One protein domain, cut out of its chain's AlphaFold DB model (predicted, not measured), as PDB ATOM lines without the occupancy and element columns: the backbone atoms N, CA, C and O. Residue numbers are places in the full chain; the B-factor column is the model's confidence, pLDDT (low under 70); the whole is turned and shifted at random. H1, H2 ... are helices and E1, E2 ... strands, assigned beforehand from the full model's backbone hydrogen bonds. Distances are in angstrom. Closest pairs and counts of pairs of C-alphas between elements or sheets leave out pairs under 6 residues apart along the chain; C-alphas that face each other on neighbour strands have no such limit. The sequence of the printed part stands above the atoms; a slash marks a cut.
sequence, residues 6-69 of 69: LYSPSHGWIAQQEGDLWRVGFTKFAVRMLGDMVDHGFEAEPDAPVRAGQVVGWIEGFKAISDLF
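This is residues 6 to 69 of the 69 residues of an uncharacterized protein of Verrucomicrobia bacterium (UniProt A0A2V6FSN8). A three-stranded sheet, E3 E4 E5, and a separate hairpin, E1 E2, make the two arms of a C; the short helix H1 joins them at one end. The printed part has 64 residues in the order E1 E2 H1 E3 E4 E5, both sheets antiparallel, class mixed. It is compact, radius of gyration of the C-alphas 12.3 A, yet elongated, 36 by 23 by 18 A.

Find C-alpha 37 at (-31.593, 57.255, -3.214); E3 runs 15.0 A from there to residue 42. E4 is residues 57 to 61; E5, 64 to 68, ends at (-38.017, 45.076, -0.223). H1 is residues 28 to 34, E1 12 to 16, E2 22 to 26.

E3, E4 and E5 form a meander, each strand the antiparallel neighbour of the one before: look for N 41 and O 58 at 3.0 A, N 59 and O 66 at 2.9 A. H1 stands up from this sheet over E4, height 9.4 A; the closest C-alphas, Leu 34 and Gly 61, are 4.7 A apart. In H1 every O i to N i+4 pair is within hydrogen-bond range. In hairpin E1 E2, N 13 and O 25 are 2.8 A apart; both strands are apart from E3, E4 and E5.

The C-alphas farthest apart, Gly 19 and Lys 63, are 36.8 A apart. The link E3 to E4, residues 43 to 56, is long. The printed part has no cut; no printed residue is under 70 in pLDDT.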
ATOM      1  N   LEU A   6     -42.025  41.558 -15.738       91.69
ATOM      2  CA  LEU A   6     -43.167  41.265 -14.869       91.69
ATOM      3  C   LEU A   6     -43.151  42.243 -13.694       91.69
ATOM      4  O   LEU A   6     -42.082  42.620 -13.224       91.69
ATOM      5  N   TYR A   7     -44.322  42.657 -13.217       90.94
ATOM      6  CA  TYR A   7     -44.447  43.702 -12.197       90.94
ATOM      7  C   TYR A   7     -45.131  43.181 -10.937       90.94
ATOM      8  O   TYR A   7     -46.067  42.383 -11.017       90.94
ATOM      9  N   SER A   8     -44.691  43.670  -9.777       88.81
ATOM     10  CA  SER A   8     -45.325  43.388  -8.490       88.81
ATOM     11  C   SER A   8     -46.258  44.530  -8.056       88.81
ATOM     12  O   SER A   8     -46.039  45.693  -8.416       88.81
ATOM     13  N   PRO A   9     -47.270  44.247  -7.212       86.94
ATOM     14  CA  PRO A   9     -48.063  45.289  -6.558       86.94
ATOM     15  C   PRO A   9     -47.229  46.239  -5.685       86.94
ATOM     16  O   PRO A   9     -47.603  47.394  -5.520       86.94
ATOM     17  N   SER A  10     -46.074  45.788  -5.180       84.94
ATOM     18  CA  SER A  10     -45.098  46.597  -4.432       84.94
ATOM     19  C   SER A  10     -44.240  47.513  -5.319       84.94
ATOM     20  O   SER A  10     -43.205  48.010  -4.888       84.94
ATOM     21  N   HIS A  11     -44.662  47.763  -6.564       89.88
ATOM     22  CA  HIS A  11     -43.979  48.634  -7.524       89.88
ATOM     23  C   HIS A  11     -42.553  48.195  -7.896       89.88
ATOM     24  O   HIS A  11     -41.743  49.026  -8.332       89.88
ATOM     25  N   GLY A  12     -42.270  46.898  -7.779       89.94
ATOM     26  CA  GLY A  12     -41.081  46.248  -8.313       89.94
ATOM     27  C   GLY A  12     -41.307  45.703  -9.724       89.94
ATOM     28  O   GLY A  12     -42.443  45.548 -10.183       89.94
ATOM     29  N   TRP A  13     -40.215  45.412 -10.417       92.75
ATOM     30  CA  TRP A  13     -40.202  44.650 -11.659       92.75
ATOM     31  C   TRP A  13     -39.173  43.530 -11.586       92.75
ATOM     32  O   TRP A  13     -38.157  43.658 -10.901       92.75
ATOM     33  N   ILE A  14     -39.425  42.457 -12.330       92.62
ATOM     34  CA  ILE A  14     -38.477  41.371 -12.559       92.62
ATOM     35  C   ILE A  14     -38.311  41.137 -14.061       92.62
ATOM     36  O   ILE A  14     -39.248  41.321 -14.838       92.62
ATOM     37  N   ALA A  15     -37.111  40.743 -14.460       93.75
ATOM     38  CA  ALA A  15     -36.728  40.495 -15.839       93.75
ATOM     39  C   ALA A  15     -35.857  39.245 -15.922       93.75
ATOM     40  O   ALA A  15     -34.807  39.175 -15.273       93.75
ATOM     41  N   GLN A  16     -36.251  38.293 -16.767       92.69
ATOM     42  CA  GLN A  16     -35.450  37.098 -17.003       92.69
ATOM     43  C   GLN A  16     -34.111  37.479 -17.650       92.69
ATOM     44  O   GLN A  16     -34.054  38.325 -18.547       92.69
ATOM     45  N   GLN A  17     -33.028  36.897 -17.146       91.00
ATOM     46  CA  GLN A  17     -31.686  36.976 -17.720       91.00
ATOM     47  C   GLN A  17     -31.329  35.619 -18.350       91.00
ATOM     48  O   GLN A  17     -32.183  34.750 -18.509       91.00
ATOM     49  N   GLU A  18     -30.075  35.427 -18.749       90.69
ATOM     50  CA  GLU A  18     -29.624  34.130 -19.259       90.69
ATOM     51  C   GLU A  18     -29.715  33.039 -18.176       90.69
ATOM     52  O   GLU A  18     -29.306  33.239 -17.031       90.69
ATOM     53  N   GLY A  19     -30.247  31.872 -18.551       89.19
ATOM     54  CA  GLY A  19     -30.448  30.740 -17.643       89.19
ATOM     55  C   GLY A  19     -31.580  30.964 -16.634       89.19
ATOM     56  O   GLY A  19     -32.647  31.467 -16.987       89.19
ATOM     57  N   ASP A  20     -31.329  30.579 -15.381       89.62
ATOM     58  CA  ASP A  20     -32.268  30.708 -14.253       89.62
ATOM     59  C   ASP A  20     -32.072  32.007 -13.452       89.62
ATOM     60  O   ASP A  20     -32.611  32.167 -12.355       89.62
ATOM     61  N   LEU A  21     -31.303  32.961 -13.984       91.00
ATOM     62  CA  LEU A  21     -31.073  34.233 -13.316       91.00
ATOM     63  C   LEU A  21     -32.200  35.222 -13.632       91.00
ATOM     64  O   LEU A  21     -32.573  35.439 -14.786       91.00
ATOM     65  N   TRP A  22     -32.695  35.890 -12.596       91.06
ATOM     66  CA  TRP A  22     -33.674  36.964 -12.713       91.06
ATOM     67  C   TRP A  22     -33.087  38.251 -12.152       91.06
ATOM     68  O   TRP A  22     -32.475  38.264 -11.085       91.06
ATOM     69  N   ARG A  23     -33.278  39.352 -12.875       92.06
ATOM     70  CA  ARG A  23     -32.937  40.694 -12.403       92.06
ATOM     71  C   ARG A  23     -34.185  41.336 -11.831       92.06
ATOM     72  O   ARG A  23     -35.216  41.341 -12.494       92.06
ATOM     73  N   VAL A  24     -34.063  41.920 -10.647       91.19
ATOM     74  CA  VAL A  24     -35.145  42.651  -9.986       91.19
ATOM     75  C   VAL A  24     -34.796  44.132  -9.875       91.19
ATOM     76  O   VAL A  24     -33.621  44.507  -9.896       91.19
ATOM     77  N   GLY A  25     -35.806  44.986  -9.764       90.62
ATOM     78  CA  GLY A  25     -35.609  46.409  -9.520       90.62
ATOM     79  C   GLY A  25     -36.907  47.138  -9.207       90.62
ATOM     80  O   GLY A  25     -37.983  46.552  -9.184       90.62
ATOM     81  N   PHE A  26     -36.807  48.445  -8.982       91.69
ATOM     82  CA  PHE A  26     -37.958  49.304  -8.715       91.69
ATOM     83  C   PHE A  26     -38.456  49.989  -9.982       91.69
ATOM     84  O   PHE A  26     -37.683  50.377 -10.865       91.69
ATOM     85  N   THR A  27     -39.770  50.174 -10.077       92.62
ATOM     86  CA  THR A  27     -40.362  50.984 -11.144       92.62
ATOM     87  C   THR A  27     -39.966  52.454 -11.000       92.62
ATOM     88  O   THR A  27     -39.705  52.960  -9.908       92.62
ATOM     89  N   LYS A  28     -40.011  53.198 -12.111       90.75
ATOM     90  CA  LYS A  28     -39.779  54.653 -12.109       90.75
ATOM     91  C   LYS A  28     -40.719  55.403 -11.156       90.75
ATOM     92  O   LYS A  28     -40.340  56.431 -10.598       90.75
ATOM     93  N   PHE A  29     -41.944  54.905 -10.983       90.50
ATOM     94  CA  PHE A  29     -42.905  55.466 -10.038       90.50
ATOM     95  C   PHE A  29     -42.416  55.325  -8.590       90.50
ATOM     96  O   PHE A  29     -42.360  56.331  -7.887       90.50
ATOM     97  N   ALA A  30     -41.986  54.125  -8.184       91.19
ATOM     98  CA  ALA A  30     -41.463  53.873  -6.839       91.19
ATOM     99  C   ALA A  30     -40.279  54.788  -6.500       91.19
ATOM    100  O   ALA A  30     -40.308  55.480  -5.486       91.19
ATOM    101  N   VAL A  31     -39.289  54.882  -7.393       90.88
ATOM    102  CA  VAL A  31     -38.106  55.731  -7.159       90.88
ATOM    103  C   VAL A  31     -38.490  57.213  -7.042       90.88
ATOM    104  O   VAL A  31     -37.973  57.923  -6.188       90.88
ATOM    105  N   ARG A  32     -39.469  57.703  -7.818       92.81
ATOM    106  CA  ARG A  32     -39.955  59.092  -7.684       92.81
ATOM    107  C   ARG A  32     -40.628  59.361  -6.329       92.81
ATOM    108  O   ARG A  32     -40.539  60.486  -5.820       92.81
ATOM    109  N   MET A  33     -41.329  58.364  -5.792       92.62
ATOM    110  CA  MET A  33     -41.991  58.444  -4.489       92.62
ATOM    111  C   MET A  33     -40.976  58.414  -3.341       92.62
ATOM    112  O   MET A  33     -41.093  59.238  -2.435       92.62
ATOM    113  N   LEU A  34     -39.954  57.557  -3.429       93.12
ATOM    114  CA  LEU A  34     -38.833  57.499  -2.479       93.12
ATOM    115  C   LEU A  34     -37.987  58.785  -2.488       93.12
ATOM    116  O   LEU A  34     -37.520  59.239  -1.444       93.12
ATOM    117  N   GLY A  35     -37.845  59.416  -3.657       94.00
ATOM    118  CA  GLY A  35     -36.936  60.542  -3.856       94.00
ATOM    119  C   GLY A  35     -35.535  60.070  -4.233       94.00
ATOM    120  O   GLY A  35     -35.361  58.964  -4.741       94.00
ATOM    121  N   ASP A  36     -34.546  60.932  -4.018       94.50
ATOM    122  CA  ASP A  36     -33.155  60.584  -4.300       94.50
ATOM    123  C   ASP A  36     -32.716  59.447  -3.375       94.50
ATOM    124  O   ASP A  36     -32.979  59.491  -2.172       94.50
ATOM    125  N   MET A  37     -32.094  58.415  -3.953       92.25
ATOM    126  CA  MET A  37     -31.593  57.255  -3.214       92.25
ATOM    127  C   MET A  37     -30.441  57.697  -2.310       92.25
ATOM    128  O   MET A  37     -29.487  58.318  -2.783       92.25
ATOM    129  N   VAL A  38     -30.552  57.378  -1.025       96.19
ATOM    130  CA  VAL A  38     -29.573  57.724   0.009       96.19
ATOM    131  C   VAL A  38     -28.763  56.492   0.381       96.19
ATOM    132  O   VAL A  38     -27.541  56.525   0.268       96.19
ATOM    133  N   ASP A  39     -29.443  55.410   0.772       96.56
ATOM    134  CA  ASP A  39     -28.804  54.168   1.200       96.56
ATOM    135  C   ASP A  39     -29.682  52.938   0.909       96.56
ATOM    136  O   ASP A  39     -30.844  53.053   0.503       96.56
ATOM    137  N   HIS A  40     -29.113  51.748   1.068       95.06
ATOM    138  CA  HIS A  40     -29.828  50.480   0.979       95.06
ATOM    139  C   HIS A  40     -29.110  49.383   1.767       95.06
ATOM    140  O   HIS A  40     -27.887  49.383   1.903       95.06
ATOM    141  N   GLY A  41     -29.878  48.396   2.219       96.19
ATOM    142  CA  GLY A  41     -29.360  47.224   2.912       96.19
ATOM    143  C   GLY A  41     -30.060  45.949   2.467       96.19
ATOM    144  O   GLY A  41     -31.219  45.973   2.051       96.19
ATOM    145  N   PHE A  42     -29.355  44.826   2.578       95.25
ATOM    146  CA  PHE A  42     -29.919  43.493   2.393       95.25
ATOM    147  C   PHE A  42     -29.893  42.748   3.723       95.25
ATOM    148  O   PHE A  42     -28.870  42.713   4.403       95.25
ATOM    149  N   GLU A  43     -31.036  42.177   4.088       93.62
ATOM    150  CA  GLU A  43     -31.180  41.270   5.231       93.62
ATOM    151  C   GLU A  43     -31.027  39.810   4.801       93.62
ATOM    152  O   GLU A  43     -30.618  38.959   5.588       93.62
ATOM    153  N   ALA A  44     -31.358  39.511   3.541       92.38
ATOM    154  CA  ALA A  44     -31.098  38.212   2.951       92.38
ATOM    155  C   ALA A  44     -29.606  38.062   2.637       92.38
ATOM    156  O   ALA A  44     -29.017  38.878   1.927       92.38
ATOM    157  N   GLU A  45     -29.016  36.977   3.134       93.44
ATOM    158  CA  GLU A  45     -27.661  36.578   2.762       93.44
ATOM    159  C   GLU A  45     -27.601  36.175   1.278       93.44
ATOM    160  O   GLU A  45     -28.576  35.631   0.741       93.44
ATOM    161  N   PRO A  46     -26.458  36.384   0.601       92.06
ATOM    162  CA  PRO A  46     -26.246  35.866  -0.744       92.06
ATOM    163  C   PRO A  46     -26.539  34.361  -0.827       92.06
ATOM    164  O   PRO A  46     -26.225  33.602   0.089       92.06
ATOM    165  N   ASP A  47     -27.161  33.941  -1.930       90.06
ATOM    166  CA  ASP A  47     -27.572  32.555  -2.215       90.06
ATOM    167  C   ASP A  47     -28.589  31.939  -1.231       90.06
ATOM    168  O   ASP A  47     -28.989  30.781  -1.391       90.06
ATOM    169  N   ALA A  48     -29.065  32.698  -0.238       92.62
ATOM    170  CA  ALA A  48     -30.103  32.225   0.663       92.62
ATOM    171  C   ALA A  48     -31.461  32.133  -0.060       92.62
ATOM    172  O   ALA A  48     -31.838  33.031  -0.819       92.62
ATOM    173  N   PRO A  49     -32.249  31.072   0.190       92.44
ATOM    174  CA  PRO A  49     -33.590  30.975  -0.360       92.44
ATOM    175  C   PRO A  49     -34.494  32.053   0.250       92.44
ATOM    176  O   PRO A  49     -34.613  32.162   1.471       92.44
ATOM    177  N   VAL A  50     -35.185  32.797  -0.611       91.12
ATOM    178  CA  VAL A  50     -36.204  33.785  -0.230       91.12
ATOM    179  C   VAL A  50     -37.604  33.274  -0.565       91.12
ATOM    180  O   VAL A  50     -37.787  32.455  -1.470       91.12
ATOM    181  N   ARG A  51     -38.616  33.732   0.174       91.62
ATOM    182  CA  ARG A  51     -40.032  33.407  -0.071       91.62
ATOM    183  C   ARG A  51     -40.801  34.646  -0.506       91.62
ATOM    184  O   ARG A  51     -40.472  35.749  -0.102       91.62
ATOM    185  N   ALA A  52     -41.872  34.459  -1.274       87.31
ATOM    186  CA  ALA A  52     -42.753  35.565  -1.637       87.31
ATOM    187  C   ALA A  52     -43.294  36.267  -0.377       87.31
ATOM    188  O   ALA A  52     -43.878  35.612   0.491       87.31
ATOM    189  N   GLY A  53     -43.099  37.586  -0.293       86.94
ATOM    190  CA  GLY A  53     -43.515  38.397   0.854       86.94
ATOM    191  C   GLY A  53     -42.534  38.385   2.030       86.94
ATOM    192  O   GLY A  53     -42.844  38.963   3.069       86.94
ATOM    193  N   GLN A  54     -41.376  37.735   1.897       92.69
ATOM    194  CA  GLN A  54     -40.286  37.841   2.863       92.69
ATOM    195  C   GLN A  54     -39.538  39.152   2.637       92.69
ATOM    196  O   GLN A  54     -39.125  39.425   1.520       92.69
ATOM    197  N   VAL A  55     -39.280  39.906   3.705       92.69
ATOM    198  CA  VAL A  55     -38.369  41.050   3.625       92.69
ATOM    199  C   VAL A  55     -36.962  40.545   3.308       92.69
ATOM    200  O   VAL A  55     -36.406  39.721   4.037       92.69
ATOM    201  N   VAL A  56     -36.402  41.004   2.194       93.50
ATOM    202  CA  VAL A  56     -35.034  40.673   1.766       93.50
ATOM    203  C   VAL A  56     -34.057  41.810   2.053       93.50
ATOM    204  O   VAL A  56     -32.846  41.618   1.979       93.50
ATOM    205  N   GLY A  57     -34.568  42.998   2.367       94.81
ATOM    206  CA  GLY A  57     -33.786  44.200   2.604       94.81
ATOM    207  C   GLY A  57     -34.658  45.444   2.616       94.81
ATOM    208  O   GLY A  57     -35.884  45.361   2.680       94.81
ATOM    209  N   TRP A  58     -34.021  46.598   2.495       94.94
ATOM    210  CA  TRP A  58     -34.677  47.899   2.516       94.94
ATOM    211  C   TRP A  58     -33.922  48.900   1.641       94.94
ATOM    212  O   TRP A  58     -32.727  48.762   1.367       94.94
ATOM    213  N   ILE A  59     -34.643  49.922   1.192       94.81
ATOM    214  CA  ILE A  59     -34.109  51.064   0.455       94.81
ATOM    215  C   ILE A  59     -34.500  52.353   1.172       94.81
ATOM    216  O   ILE A  59     -35.664  52.555   1.523       94.81
ATOM    217  N   GLU A  60     -33.532  53.242   1.349       95.88
ATOM    218  CA  GLU A  60     -33.734  54.577   1.891       95.88
ATOM    219  C   GLU A  60     -33.634  55.611   0.771       95.88
ATOM    220  O   GLU A  60     -32.611  55.762   0.095       95.88
ATOM    221  N   GLY A  61     -34.727  56.339   0.572       95.81
ATOM    222  CA  GLY A  61     -34.740  57.571  -0.197       95.81
ATOM    223  C   GLY A  61     -34.873  58.777   0.725       95.81
ATOM    224  O   GLY A  61     -35.354  58.676   1.850       95.81
ATOM    225  N   PHE A  62     -34.529  59.958   0.218       95.88
ATOM    226  CA  PHE A  62     -34.581  61.204   0.989       95.88
ATOM    227  C   PHE A  62     -35.965  61.517   1.598       95.88
ATOM    228  O   PHE A  62     -36.069  62.304   2.537       95.88
ATOM    229  N   LYS A  63     -37.048  60.941   1.058       94.31
ATOM    230  CA  LYS A  63     -38.420  61.171   1.540       94.31
ATOM    231  C   LYS A  63     -38.968  60.043   2.411       94.31
ATOM    232  O   LYS A  63     -39.916  60.291   3.153       94.31
ATOM    233  N   ALA A  64     -38.466  58.819   2.256       95.12
ATOM    234  CA  ALA A  64     -39.036  57.628   2.876       95.12
ATOM    235  C   ALA A  64     -38.073  56.435   2.818       95.12
ATOM    236  O   ALA A  64     -37.271  56.319   1.892       95.12
ATOM    237  N   ILE A  65     -38.250  55.505   3.758       94.12
ATOM    238  CA  ILE A  65     -37.651  54.167   3.741       94.12
ATOM    239  C   ILE A  65     -38.734  53.168   3.326       94.12
ATOM    240  O   ILE A  65     -39.888  53.301   3.742       94.12
ATOM    241  N   SER A  66     -38.374  52.191   2.498       92.88
ATOM    242  CA  SER A  66     -39.261  51.105   2.084       92.88
ATOM    243  C   SER A  66     -38.566  49.761   2.210       92.88
ATOM    244  O   SER A  66     -37.437  49.601   1.747       92.88
ATOM    245  N   ASP A  67     -39.295  48.780   2.728       93.00
ATOM    246  CA  ASP A  67     -38.873  47.383   2.704       93.00
ATOM    247  C   ASP A  67     -38.941  46.827   1.275       93.00
ATOM    248  O   ASP A  67     -39.773  47.239   0.452       93.00
ATOM    249  N   LEU A  68     -38.054  45.879   0.991       90.31
ATOM    250  CA  LEU A  68     -38.017  45.076  -0.223       90.31
ATOM    251  C   LEU A  68     -38.528  43.669   0.111       90.31
ATOM    252  O   LEU A  68     -37.998  43.030   1.017       90.31
ATOM    253  N   PHE A  69     -39.534  43.205  -0.633       88.19
ATOM    254  CA  PHE A  69     -40.232  41.926  -0.442       88.19
ATOM    255  C   PHE A  69     -40.082  40.987  -1.640       88.19
ATOM    256  O   PHE A  69     -39.863  41.510  -2.760       88.19
TER     257      PHE A  69